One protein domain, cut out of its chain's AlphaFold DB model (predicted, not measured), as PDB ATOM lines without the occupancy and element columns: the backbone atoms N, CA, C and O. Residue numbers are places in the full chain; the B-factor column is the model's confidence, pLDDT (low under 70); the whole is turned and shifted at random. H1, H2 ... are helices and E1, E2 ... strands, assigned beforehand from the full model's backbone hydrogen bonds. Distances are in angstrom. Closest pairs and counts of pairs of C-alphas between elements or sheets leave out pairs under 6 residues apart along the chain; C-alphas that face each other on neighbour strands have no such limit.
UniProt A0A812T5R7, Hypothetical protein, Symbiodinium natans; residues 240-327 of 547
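Overview. This is residues 240 to 327 of the 547 residues of the protein "Hypothetical protein" of Symbiodinium natans (UniProt A0A812T5R7). Three longer helices, H2, H3 and H5, pack together as a triangle, running the same way but with H3 set at a steep tilt to the other two. H5 is the core helix, and the two short helices H1 and H4 pack on it near Cys 321 and Ala 320, while the small strand E1 lies away from H3, H4 and H5. The printed part has 88 residues, with five named helices and one named strand in the order H1, E1, H2, H3, H4, H5; the class is mostly helix, and E1 pairs with no named strand. The whole is compact, with a radius of gyration of the C-alphas of 12.1 A, and its rounded outline spans 32 by 26 by 25 A.

Along the chain. The longest helix, H5, covers residues 311 to 325 and measures 21.3 A, from C-alpha 311 at (-44.610, -129.489, 12.582) to C-alpha 325 at (-37.225, -111.831, 21.945). H3 is residues 282 to 295, 19.8 A long, and H2 is residues 260 to 269, 14.7 A long. H4 is residues 300 to 303, 5.4 A long. H1, residues 240 to 244, is 7.1 A long and begins at C-alpha 240 at (-40.538, -111.533, 13.435). E1, residues 248 to 250, is 6.9 A long.

Arrangement. H5 is the hub, touching four other helices. It touches H3 at a steep tilt of 40 degrees, the same way, the closest C-alphas being those of Gly 295 and Glu 316, 4.0 A apart. It touches H2 at a shallow tilt of 29 degrees, the same way, closest at the C-alphas of Ala 265 and Cys 315, 5.9 A apart. H2 and H3 touch at a steep tilt of 58 degrees, the same way, with the C-alphas of Ala 265 and Val 289 closest at 5.5 A. H4 touches H5, closest at the C-alphas of Pro 300 and Ala 320, 5.3 A apart. H1 touches H5, closest at the C-alphas of Val 240 and Cys 321, 5.7 A apart. E1 and H2 are apart. Every O i to N i+4 pair is within hydrogen-bond range in H2 and H3, 10 of 11 are in H5, and H1 has 0 of 1 but 1 of 2 O i to N i+3 pairs; H4 is too short for an O i to N i+4 pair.

Size, cuts and confidence. The two C-alphas farthest apart, those of Gly 274 and Asn 305, are 33.9 A apart. The printed part has no cut. The link from H2 to H3, residues 270 to 281, is long. The mean pLDDT of the printed part is 84.7, with residues 272 to 276 and 324 to 327 under 70.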
ATOM      1  N   VAL A 240     -41.117-110.589  12.468       75.62
ATOM      2  CA  VAL A 240     -40.538-111.533  13.435       75.62
ATOM      3  C   VAL A 240     -41.234-111.484  14.797       75.62
ATOM      4  O   VAL A 240     -41.543-112.536  15.362       75.62
ATOM      5  N   GLU A 241     -41.573-110.288  15.288       74.25
ATOM      6  CA  GLU A 241     -42.288-110.126  16.554       74.25
ATOM      7  C   GLU A 241     -43.673-110.761  16.449       74.25
ATOM      8  O   GLU A 241     -44.068-111.560  17.290       74.25
ATOM      9  N   PHE A 242     -44.398-110.457  15.371       81.44
ATOM     10  CA  PHE A 242     -45.790-110.857  15.170       81.44
ATOM     11  C   PHE A 242     -45.987-112.337  14.824       81.44
ATOM     12  O   PHE A 242     -47.087-112.867  15.018       81.44
ATOM     13  N   CYS A 243     -44.948-113.021  14.348       84.00
ATOM     14  CA  CYS A 243     -44.993-114.456  14.070       84.00
ATOM     15  C   CYS A 243     -45.037-115.315  15.340       84.00
ATOM     16  O   CYS A 243     -45.576-116.417  15.297       84.00
ATOM     17  N   THR A 244     -44.510-114.817  16.463       79.38
ATOM     18  CA  THR A 244     -44.477-115.548  17.745       79.38
ATOM     19  C   THR A 244     -45.479-115.064  18.768       79.38
ATOM     20  O   THR A 244     -45.690-115.754  19.766       79.38
ATOM     21  N   ARG A 245     -46.136-113.923  18.525       85.25
ATOM     22  CA  ARG A 245     -47.166-113.433  19.442       85.25
ATOM     23  C   ARG A 245     -48.248-114.498  19.660       85.25
ATOM     24  O   ARG A 245     -48.653-115.152  18.691       85.25
ATOM     25  N   PRO A 246     -48.750-114.645  20.899       88.75
ATOM     26  CA  PRO A 246     -49.705-115.681  21.283       88.75
ATOM     27  C   PRO A 246     -51.130-115.355  20.797       88.75
ATOM     28  O   PRO A 246     -52.070-115.277  21.578       88.75
ATOM     29  N   TYR A 247     -51.294-115.103  19.496       93.56
ATOM     30  CA  TYR A 247     -52.523-114.595  18.869       93.56
ATOM     31  C   TYR A 247     -53.394-115.688  18.259       93.56
ATOM     32  O   TYR A 247     -54.342-115.399  17.534       93.56
ATOM     33  N   ARG A 248     -53.091-116.952  18.542       95.19
ATOM     34  CA  ARG A 248     -53.955-118.090  18.249       95.19
ATOM     35  C   ARG A 248     -54.447-118.666  19.564       95.19
ATOM     36  O   ARG A 248     -53.634-119.033  20.406       95.19
ATOM     37  N   PHE A 249     -55.756-118.787  19.715       96.81
ATOM     38  CA  PHE A 249     -56.417-119.189  20.951       96.81
ATOM     39  C   PHE A 249     -57.234-120.451  20.712       96.81
ATOM     40  O   PHE A 249     -57.900-120.562  19.684       96.81
ATOM     41  N   SER A 250     -57.210-121.402  21.643       96.38
ATOM     42  CA  SER A 250     -58.049-122.598  21.552       96.38
ATOM     43  C   SER A 250     -58.415-123.162  22.918       96.38
ATOM     44  O   SER A 250     -57.569-123.251  23.809       96.38
ATOM     45  N   THR A 251     -59.660-123.613  23.049       96.25
ATOM     46  CA  THR A 251     -60.148-124.392  24.201       96.25
ATOM     47  C   THR A 251     -60.040-125.904  23.985       96.25
ATOM     48  O   THR A 251     -60.380-126.670  24.876       96.25
ATOM     49  N   VAL A 252     -59.591-126.341  22.804       94.69
ATOM     50  CA  VAL A 252     -59.497-127.756  22.394       94.69
ATOM     51  C   VAL A 252     -58.134-128.075  21.776       94.69
ATOM     52  O   VAL A 252     -58.019-128.915  20.882       94.69
ATOM     53  N   ALA A 253     -57.085-127.370  22.208       93.06
ATOM     54  CA  ALA A 253     -55.751-127.460  21.617       93.06
ATOM     55  C   ALA A 253     -55.230-128.910  21.540       93.06
ATOM     56  O   ALA A 253     -54.558-129.281  20.578       93.06
ATOM     57  N   GLU A 254     -55.582-129.756  22.511       91.69
ATOM     58  CA  GLU A 254     -55.227-131.176  22.550       91.69
ATOM     59  C   GLU A 254     -55.874-132.028  21.446       91.69
ATOM     60  O   GLU A 254     -55.333-133.078  21.091       91.69
ATOM     61  N   ARG A 255     -56.984-131.567  20.863       91.88
ATOM     62  CA  ARG A 255     -57.735-132.250  19.795       91.88
ATOM     63  C   ARG A 255     -57.296-131.834  18.391       91.88
ATOM     64  O   ARG A 255     -57.671-132.497  17.425       91.88
ATOM     65  N   LEU A 256     -56.513-130.761  18.264       91.56
ATOM     66  CA  LEU A 256     -56.069-130.242  16.969       91.56
ATOM     67  C   LEU A 256     -55.089-131.206  16.294       91.56
ATOM     68  O   LEU A 256     -54.134-131.697  16.904       91.56
ATOM     69  N   THR A 257     -55.284-131.452  15.004       86.19
ATOM     70  CA  THR A 257     -54.383-132.294  14.209       86.19
ATOM     71  C   THR A 257     -53.294-131.471  13.530       86.19
ATOM     72  O   THR A 257     -52.145-131.915  13.423       86.19
ATOM     73  N   LYS A 258     -53.614-130.244  13.109       80.44
ATOM     74  CA  LYS A 258     -52.704-129.345  12.404       80.44
ATOM     75  C   LYS A 258     -52.048-128.382  13.380       80.44
ATOM     76  O   LYS A 258     -52.687-127.523  13.988       80.44
ATOM     77  N   PHE A 259     -50.722-128.488  13.463       82.62
ATOM     78  CA  PHE A 259     -49.877-127.535  14.184       82.62
ATOM     79  C   PHE A 259     -50.241-127.383  15.668       82.62
ATOM     80  O   PHE A 259     -50.045-126.324  16.266       82.62
ATOM     81  N   ARG A 260     -50.732-128.468  16.275       90.75
ATOM     82  CA  ARG A 260     -50.815-128.636  17.731       90.75
ATOM     83  C   ARG A 260     -49.441-128.516  18.388       90.75
ATOM     84  O   ARG A 260     -49.336-128.017  19.503       90.75
ATOM     85  N   SER A 261     -48.383-128.903  17.671       90.88
ATOM     86  CA  SER A 261     -46.999-128.691  18.097       90.88
ATOM     87  C   SER A 261     -46.674-127.225  18.400       90.88
ATOM     88  O   SER A 261     -45.852-126.980  19.271       90.88
ATOM     89  N   GLY A 262     -47.331-126.261  17.740       90.62
ATOM     90  CA  GLY A 262     -47.131-124.833  18.000       90.62
ATOM     91  C   GLY A 262     -47.557-124.421  19.411       90.62
ATOM     92  O   GLY A 262     -46.821-123.696  20.077       90.62
ATOM     93  N   PHE A 263     -48.677-124.961  19.910       91.62
ATOM     94  CA  PHE A 263     -49.112-124.742  21.295       91.62
ATOM     95  C   PHE A 263     -48.131-125.361  22.292       91.62
ATOM     96  O   PHE A 263     -47.766-124.714  23.269       91.62
ATOM     97  N   ALA A 264     -47.658-126.583  22.024       90.31
ATOM     98  CA  ALA A 264     -46.668-127.240  22.876       90.31
ATOM     99  C   ALA A 264     -45.333-126.468  22.909       90.31
ATOM    100  O   ALA A 264     -44.779-126.251  23.983       90.31
ATOM    101  N   ALA A 265     -44.846-126.014  21.749       90.12
ATOM    102  CA  ALA A 265     -43.624-125.221  21.631       90.12
ATOM    103  C   ALA A 265     -43.752-123.862  22.335       90.12
ATOM    104  O   ALA A 265     -42.881-123.507  23.121       90.12
ATOM    105  N   THR A 266     -44.852-123.133  22.111       87.62
ATOM    106  CA  THR A 266     -45.088-121.829  22.757       87.62
ATOM    107  C   THR A 266     -45.147-121.978  24.279       87.62
ATOM    108  O   THR A 266     -44.447-121.260  24.986       87.62
ATOM    109  N   ALA A 267     -45.913-122.951  24.787       85.88
ATOM    110  CA  ALA A 267     -46.022-123.204  26.224       85.88
ATOM    111  C   ALA A 267     -44.669-123.564  26.861       85.88
ATOM    112  O   ALA A 267     -44.375-123.105  27.965       85.88
ATOM    113  N   HIS A 268     -43.842-124.350  26.160       87.00
ATOM    114  CA  HIS A 268     -42.489-124.679  26.604       87.00
ATOM    115  C   HIS A 268     -41.591-123.439  26.680       87.00
ATOM    116  O   HIS A 268     -41.013-123.168  27.729       87.00
ATOM    117  N   LEU A 269     -41.518-122.664  25.593       82.12
ATOM    118  CA  LEU A 269     -40.659-121.480  25.497       82.12
ATOM    119  C   LEU A 269     -41.064-120.379  26.485       82.12
ATOM    120  O   LEU A 269     -40.201-119.707  27.036       82.12
ATOM    121  N   SER A 270     -42.364-120.248  26.763       76.25
ATOM    122  CA  SER A 270     -42.902-119.297  27.748       76.25
ATOM    123  C   SER A 270     -42.722-119.748  29.206       76.25
ATOM    124  O   SER A 270     -43.205-119.076  30.114       76.25
ATOM    125  N   GLY A 271     -42.078-120.895  29.460       73.44
ATOM    126  CA  GLY A 271     -41.803-121.375  30.818       73.44
ATOM    127  C   GLY A 271     -43.050-121.772  31.616       73.44
ATOM    128  O   GLY A 271     -43.008-121.787  32.845       73.44
ATOM    129  N   VAL A 272     -44.164-122.096  30.949       67.44
ATOM    130  CA  VAL A 272     -45.394-122.523  31.629       67.44
ATOM    131  C   VAL A 272     -45.138-123.878  32.294       67.44
ATOM    132  O   VAL A 272     -44.970-124.897  31.616       67.44
ATOM    133  N   ALA A 273     -45.091-123.888  33.631       45.84
ATOM    134  CA  ALA A 273     -44.833-125.086  34.424       45.84
ATOM    135  C   ALA A 273     -45.811-126.214  34.057       45.84
ATOM    136  O   ALA A 273     -47.022-126.007  33.963       45.84
ATOM    137  N   GLY A 274     -45.273-127.414  33.821       49.69
ATOM    138  CA  GLY A 274     -46.076-128.574  33.435       49.69
ATOM    139  C   GLY A 274     -46.710-128.460  32.047       49.69
ATOM    140  O   GLY A 274     -47.834-128.930  31.887       49.69
ATOM    141  N   ALA A 275     -46.020-127.836  31.075       57.31
ATOM    142  CA  ALA A 275     -46.443-127.751  29.674       57.31
ATOM    143  C   ALA A 275     -47.111-129.063  29.228       57.31
ATOM    144  O   ALA A 275     -46.465-130.102  29.077       57.31
ATOM    145  N   ASP A 276     -48.438-129.001  29.108       67.75
ATOM    146  CA  ASP A 276     -49.282-130.150  28.830       67.75
ATOM    147  C   ASP A 276     -48.808-130.796  27.522       67.75
ATOM    148  O   ASP A 276     -48.497-130.107  26.547       67.75
ATOM    149  N   LYS A 277     -48.754-132.130  27.477       79.88
ATOM    150  CA  LYS A 277     -48.432-132.842  26.234       79.88
ATOM    151  C   LYS A 277     -49.494-132.586  25.165       79.88
ATOM    152  O   LYS A 277     -49.256-132.923  24.011       79.88
ATOM    153  N   LEU A 278     -50.654-132.018  25.518       85.88
ATOM    154  CA  LEU A 278     -51.756-131.712  24.602       85.88
ATOM    155  C   LEU A 278     -52.169-132.961  23.815       85.88
ATOM    156  O   LEU A 278     -52.380-132.907  22.610       85.88
ATOM    157  N   GLY A 279     -52.188-134.129  24.457       85.50
ATOM    158  CA  GLY A 279     -52.479-135.395  23.775       85.50
ATOM    159  C   GLY A 279     -51.437-135.825  22.725       85.50
ATOM    160  O   GLY A 279     -51.732-136.675  21.880       85.50
ATOM    161  N   LEU A 280     -50.229-135.250  22.723       88.75
ATOM    162  CA  LEU A 280     -49.081-135.749  21.960       88.75
ATOM    163  C   LEU A 280     -48.465-136.970  22.654       88.75
ATOM    164  O   LEU A 280     -48.364-137.030  23.880       88.75
ATOM    165  N   SER A 281     -47.973-137.927  21.859       91.81
ATOM    166  CA  SER A 281     -47.118-138.994  22.386       91.81
ATOM    167  C   SER A 281     -45.839-138.402  22.984       91.81
ATOM    168  O   SER A 281     -45.357-137.363  22.525       91.81
ATOM    169  N   ALA A 282     -45.246-139.081  23.971       91.12
ATOM    170  CA  ALA A 282     -44.004-138.621  24.600       91.12
ATOM    171  C   ALA A 282     -42.885-138.379  23.569       91.12
ATOM    172  O   ALA A 282     -42.193-137.370  23.634       91.12
ATOM    173  N   GLN A 283     -42.773-139.258  22.567       93.88
ATOM    174  CA  GLN A 283     -41.803-139.120  21.482       93.88
ATOM    175  C   GLN A 283     -42.026-137.846  20.653       93.88
ATOM    176  O   GLN A 283     -41.074-137.111  20.392       93.88
ATOM    177  N   ASN A 284     -43.269-137.564  20.241       92.75
ATOM    178  CA  ASN A 284     -43.572-136.375  19.442       92.75
ATOM    179  C   ASN A 284     -43.434-135.090  20.260       92.75
ATOM    180  O   ASN A 284     -42.895-134.112  19.753       92.75
ATOM    181  N   PHE A 285     -43.863-135.104  21.523       92.38
ATOM    182  CA  PHE A 285     -43.691-133.971  22.425       92.38
ATOM    183  C   PHE A 285     -42.209-133.603  22.574       92.38
ATOM    184  O   PHE A 285     -41.834-132.475  22.261       92.38
ATOM    185  N   SER A 286     -41.351-134.568  22.926       92.75
ATOM    186  CA  SER A 286     -39.906-134.333  23.047       92.75
ATOM    187  C   SER A 286     -39.278-133.871  21.732       92.75
ATOM    188  O   SER A 286     -38.419-132.994  21.741       92.75
ATOM    189  N   LYS A 287     -39.722-134.416  20.592       95.38
ATOM    190  CA  LYS A 287     -39.261-133.993  19.262       95.38
ATOM    191  C   LYS A 287     -39.574-132.520  18.986       95.38
ATOM    192  O   LYS A 287     -38.712-131.809  18.484       95.38
ATOM    193  N   TYR A 288     -40.793-132.071  19.275       94.31
ATOM    194  CA  TYR A 288     -41.228-130.700  18.992       94.31
ATOM    195  C   TYR A 288     -40.640-129.682  19.967       94.31
ATOM    196  O   TYR A 288     -40.211-128.617  19.536       94.31
ATOM    197  N   VAL A 289     -40.542-130.036  21.249       92.75
ATOM    198  CA  VAL A 289     -39.847-129.221  22.255       92.75
ATOM    199  C   VAL A 289     -38.376-129.045  21.880       92.75
ATOM    200  O   VAL A 289     -37.889-127.922  21.829       92.75
ATOM    201  N   LYS A 290     -37.683-130.133  21.516       94.25
ATOM    202  CA  LYS A 290     -36.294-130.053  21.054       94.25
ATOM    203  C   LYS A 290     -36.144-129.163  19.816       94.25
ATOM    204  O   LYS A 290     -35.231-128.352  19.773       94.25
ATOM    205  N   ALA A 291     -37.039-129.299  18.838       95.75
ATOM    206  CA  ALA A 291     -37.042-128.463  17.640       95.75
ATOM    207  C   ALA A 291     -37.197-126.966  17.983       95.75
ATOM    208  O   ALA A 291     -36.497-126.132  17.415       95.75
ATOM    209  N   ALA A 292     -38.057-126.625  18.949       92.94
ATOM    210  CA  ALA A 292     -38.203-125.254  19.436       92.94
ATOM    211  C   ALA A 292     -36.929-124.725  20.115       92.94
ATOM    212  O   ALA A 292     -36.477-123.628  19.795       92.94
ATOM    213  N   GLU A 293     -36.313-125.517  20.994       90.44
ATOM    214  CA  GLU A 293     -35.061-125.148  21.668       90.44
ATOM    215  C   GLU A 293     -33.892-124.980  20.689       90.44
ATOM    216  O   GLU A 293     -33.182-123.975  20.735       90.44
ATOM    217  N   ASP A 294     -33.725-125.914  19.747       90.44
ATOM    218  CA  ASP A 294     -32.708-125.819  18.694       90.44
ATOM    219  C   ASP A 294     -32.933-124.547  17.843       90.44
ATOM    220  O   ASP A 294     -31.978-123.845  17.483       90.44
ATOM    221  N   GLY A 295     -34.203-124.201  17.595       89.69
ATOM    222  CA  GLY A 295     -34.637-122.977  16.926       89.69
ATOM    223  C   GLY A 295     -34.127-121.691  17.577       89.69
ATOM    224  O   GLY A 295     -33.699-120.805  16.846       89.69
ATOM    225  N   LYS A 296     -34.069-121.589  18.917       85.69
ATOM    226  CA  LYS A 296     -33.635-120.362  19.639       85.69
ATOM    227  C   LYS A 296     -32.243-119.866  19.244       85.69
ATOM    228  O   LYS A 296     -31.910-118.704  19.459       85.69
ATOM    229  N   SER A 297     -31.410-120.756  18.710       80.06
ATOM    230  CA  SER A 297     -30.051-120.442  18.268       80.06
ATOM    231  C   SER A 297     -29.954-119.971  16.811       80.06
ATOM    232  O   SER A 297     -28.888-119.504  16.400       80.06
ATOM    233  N   GLN A 298     -31.034-120.099  16.038       81.31
ATOM    234  CA  GLN A 298     -31.086-119.730  14.627       81.31
ATOM    235  C   GLN A 298     -31.393-118.242  14.460       81.31
ATOM    236  O   GLN A 298     -32.135-117.651  15.240       81.31
ATOM    237  N   ASP A 299     -30.851-117.649  13.400       75.88
ATOM    238  CA  ASP A 299     -31.240-116.313  12.959       75.88
ATOM    239  C   ASP A 299     -32.601-116.394  12.237       75.88
ATOM    240  O   ASP A 299     -32.702-117.105  11.232       75.88
ATOM    241  N   PRO A 300     -33.655-115.678  12.683       79.12
ATOM    242  CA  PRO A 300     -34.937-115.646  11.981       79.12
ATOM    243  C   PRO A 300     -34.833-115.251  10.510       79.12
ATOM    244  O   PRO A 300     -35.685-115.662   9.722       79.12
ATOM    245  N   SER A 301     -33.792-114.517  10.105       78.00
ATOM    246  CA  SER A 301     -33.565-114.159   8.702       78.00
ATOM    247  C   SER A 301     -33.499-115.386   7.776       78.00
ATOM    248  O   SER A 301     -33.949-115.312   6.633       78.00
ATOM    249  N   SER A 302     -33.071-116.556   8.273       81.88
ATOM    250  CA  SER A 302     -33.053-117.804   7.491       81.88
ATOM    251  C   SER A 302     -34.446-118.361   7.172       81.88
ATOM    252  O   SER A 302     -34.583-119.283   6.366       81.88
ATOM    253  N   TRP A 303     -35.485-117.841   7.825       85.19
ATOM    254  CA  TRP A 303     -36.883-118.238   7.643       85.19
ATOM    255  C   TRP A 303     -37.673-117.272   6.759       85.19
ATOM    256  O   TRP A 303     -38.832-117.534   6.425       85.19
ATOM    257  N   VAL A 304     -37.050-116.172   6.345       85.44
ATOM    258  CA  VAL A 304     -37.664-115.162   5.491       85.44
ATOM    259  C   VAL A 304     -38.086-115.770   4.154       85.44
ATOM    260  O   VAL A 304     -37.342-116.502   3.505       85.44
ATOM    261  N   ASN A 305     -39.320-115.472   3.748       84.00
ATOM    262  CA  ASN A 305     -39.960-115.954   2.525       84.00
ATOM    263  C   ASN A 305     -40.011-117.492   2.389       84.00
ATOM    264  O   ASN A 305     -40.336-118.009   1.315       84.00
ATOM    265  N   ARG A 306     -39.770-118.237   3.476       86.56
ATOM    266  CA  ARG A 306     -39.838-119.700   3.506       86.56
ATOM    267  C   ARG A 306     -41.234-120.171   3.910       86.56
ATOM    268  O   ARG A 306     -41.821-119.714   4.887       86.56
ATOM    269  N   LYS A 307     -41.763-121.149   3.173       85.75
ATOM    270  CA  LYS A 307     -43.023-121.812   3.524       85.75
ATOM    271  C   LYS A 307     -42.781-122.897   4.573       85.75
ATOM    272  O   LYS A 307     -42.171-123.921   4.272       85.75
ATOM    273  N   ILE A 308     -43.337-122.709   5.763       88.38
ATOM    274  CA  ILE A 308     -43.344-123.721   6.824       88.38
ATOM    275  C   ILE A 308     -44.318-124.829   6.432       88.38
ATOM    276  O   ILE A 308     -45.506-124.572   6.214       88.38
ATOM    277  N   SER A 309     -43.820-126.058   6.311       83.75
ATOM    278  CA  SER A 309     -44.604-127.178   5.781       83.75
ATOM    279  C   SER A 309     -44.749-128.329   6.772       83.75
ATOM    280  O   SER A 309     -45.649-129.155   6.617       83.75
ATOM    281  N   THR A 310     -43.913-128.382   7.810       91.00
ATOM    282  CA  THR A 310     -43.930-129.464   8.802       91.00
ATOM    283  C   THR A 310     -44.067-128.951  10.240       91.00
ATOM    284  O   THR A 310     -43.778-127.797  10.543       91.00
ATOM    285  N   GLN A 311     -44.515-129.822  11.153       91.75
ATOM    286  CA  GLN A 311     -44.610-129.489  12.582       91.75
ATOM    287  C   GLN A 311     -43.243-129.192  13.236       91.75
ATOM    288  O   GLN A 311     -43.184-128.232  14.000       91.75
ATOM    289  N   PRO A 312     -42.150-129.935  12.945       94.12
ATOM    290  CA  PRO A 312     -40.814-129.576  13.426       94.12
ATOM    291  C   PRO A 312     -40.333-128.219  12.910       94.12
ATOM    292  O   PRO A 312     -39.912-127.409  13.722       94.12
ATOM    293  N   GLU A 313     -40.491-127.933  11.610       93.31
ATOM    294  CA  GLU A 313     -40.139-126.617  11.051       93.31
ATOM    295  C   GLU A 313     -40.912-125.486  11.732       93.31
ATOM    296  O   GLU A 313     -40.340-124.439  12.001       93.31
ATOM    297  N   LEU A 314     -42.201-125.691  12.041       91.38
ATOM    298  CA  LEU A 314     -42.962-124.699  12.802       91.38
ATOM    299  C   LEU A 314     -42.333-124.462  14.181       91.38
ATOM    300  O   LEU A 314     -42.234-123.320  14.609       91.38
ATOM    301  N   CYS A 315     -41.933-125.525  14.880       93.56
ATOM    302  CA  CYS A 315     -41.345-125.395  16.213       93.56
ATOM    303  C   CYS A 315     -39.990-124.684  16.149       93.56
ATOM    304  O   CYS A 315     -39.780-123.753  16.917       93.56
ATOM    305  N   GLU A 316     -39.121-125.055  15.203       94.19
ATOM    306  CA  GLU A 316     -37.841-124.370  14.959       94.19
ATOM    307  C   GLU A 316     -38.045-122.890  14.633       94.19
ATOM    308  O   GLU A 316     -37.363-122.039  15.195       94.19
ATOM    309  N   PHE A 317     -39.018-122.573  13.777       91.25
ATOM    310  CA  PHE A 317     -39.353-121.200  13.419       91.25
ATOM    311  C   PHE A 317     -39.840-120.374  14.617       91.25
ATOM    312  O   PHE A 317     -39.375-119.250  14.818       91.25
ATOM    313  N   ILE A 318     -40.751-120.931  15.427       89.31
ATOM    314  CA  ILE A 318     -41.219-120.299  16.670       89.31
ATOM    315  C   ILE A 318     -40.026-120.075  17.606       89.31
ATOM    316  O   ILE A 318     -39.878-118.981  18.145       89.31
ATOM    317  N   GLY A 319     -39.155-121.076  17.752       89.56
ATOM    318  CA  GLY A 319     -37.921-120.988  18.526       89.56
ATOM    319  C   GLY A 319     -37.003-119.864  18.058       89.56
ATOM    320  O   GLY A 319     -36.593-119.048  18.875       89.56
ATOM    321  N   ALA A 320     -36.727-119.774  16.754       86.88
ATOM    322  CA  ALA A 320     -35.875-118.740  16.165       86.88
ATOM    323  C   ALA A 320     -36.409-117.338  16.463       86.88
ATOM    324  O   ALA A 320     -35.687-116.475  16.961       86.88
ATOM    325  N   CYS A 321     -37.702-117.127  16.224       81.44
ATOM    326  CA  CYS A 321     -38.342-115.847  16.494       81.44
ATOM    327  C   CYS A 321     -38.383-115.527  18.006       81.44
ATOM    328  O   CYS A 321     -38.177-114.379  18.384       81.44
ATOM    329  N   HIS A 322     -38.569-116.526  18.881       77.69
ATOM    330  CA  HIS A 322     -38.520-116.348  20.341       77.69
ATOM    331  C   HIS A 322     -37.098-116.072  20.847       77.69
ATOM    332  O   HIS A 322     -36.915-115.299  21.781       77.69
ATOM    333  N   GLY A 323     -36.073-116.664  20.230       71.44
ATOM    334  CA  GLY A 323     -34.666-116.409  20.556       71.44
ATOM    335  C   GLY A 323     -34.250-114.953  20.324       71.44
ATOM    336  O   GLY A 323     -33.391-114.444  21.038       71.44
ATOM    337  N   VAL A 324     -34.901-114.264  19.380       64.00
ATOM    338  CA  VAL A 324     -34.735-112.815  19.159       64.00
ATOM    339  C   VAL A 324     -35.499-111.968  20.179       64.00
ATOM    340  O   VAL A 324     -35.148-110.809  20.362       64.00
ATOM    341  N   LEU A 325     -36.498-112.519  20.872       57.34
ATOM    342  CA  LEU A 325     -37.225-111.831  21.945       57.34
ATOM    343  C   LEU A 325     -36.594-112.085  23.333       57.34
ATOM    344  O   LEU A 325     -36.599-111.192  24.177       57.34
ATOM    345  N   ASP A 326     -35.948-113.238  23.539       56.19
ATOM    346  CA  ASP A 326     -35.125-113.581  24.716       56.19
ATOM    347  C   ASP A 326     -33.702-112.981  24.619       56.19
ATOM    348  O   ASP A 326     -32.686-113.678  24.722       56.19
ATOM    349  N   LEU A 327     -33.588-111.666  24.421       59.59
ATOM    350  CA  LEU A 327     -32.289-110.986  24.255       59.59
ATOM    351  C   LEU A 327     -31.445-110.916  25.533       59.59
ATOM    352  O   LEU A 327     -30.333-110.394  25.494       59.59
TER     353      LEU A 327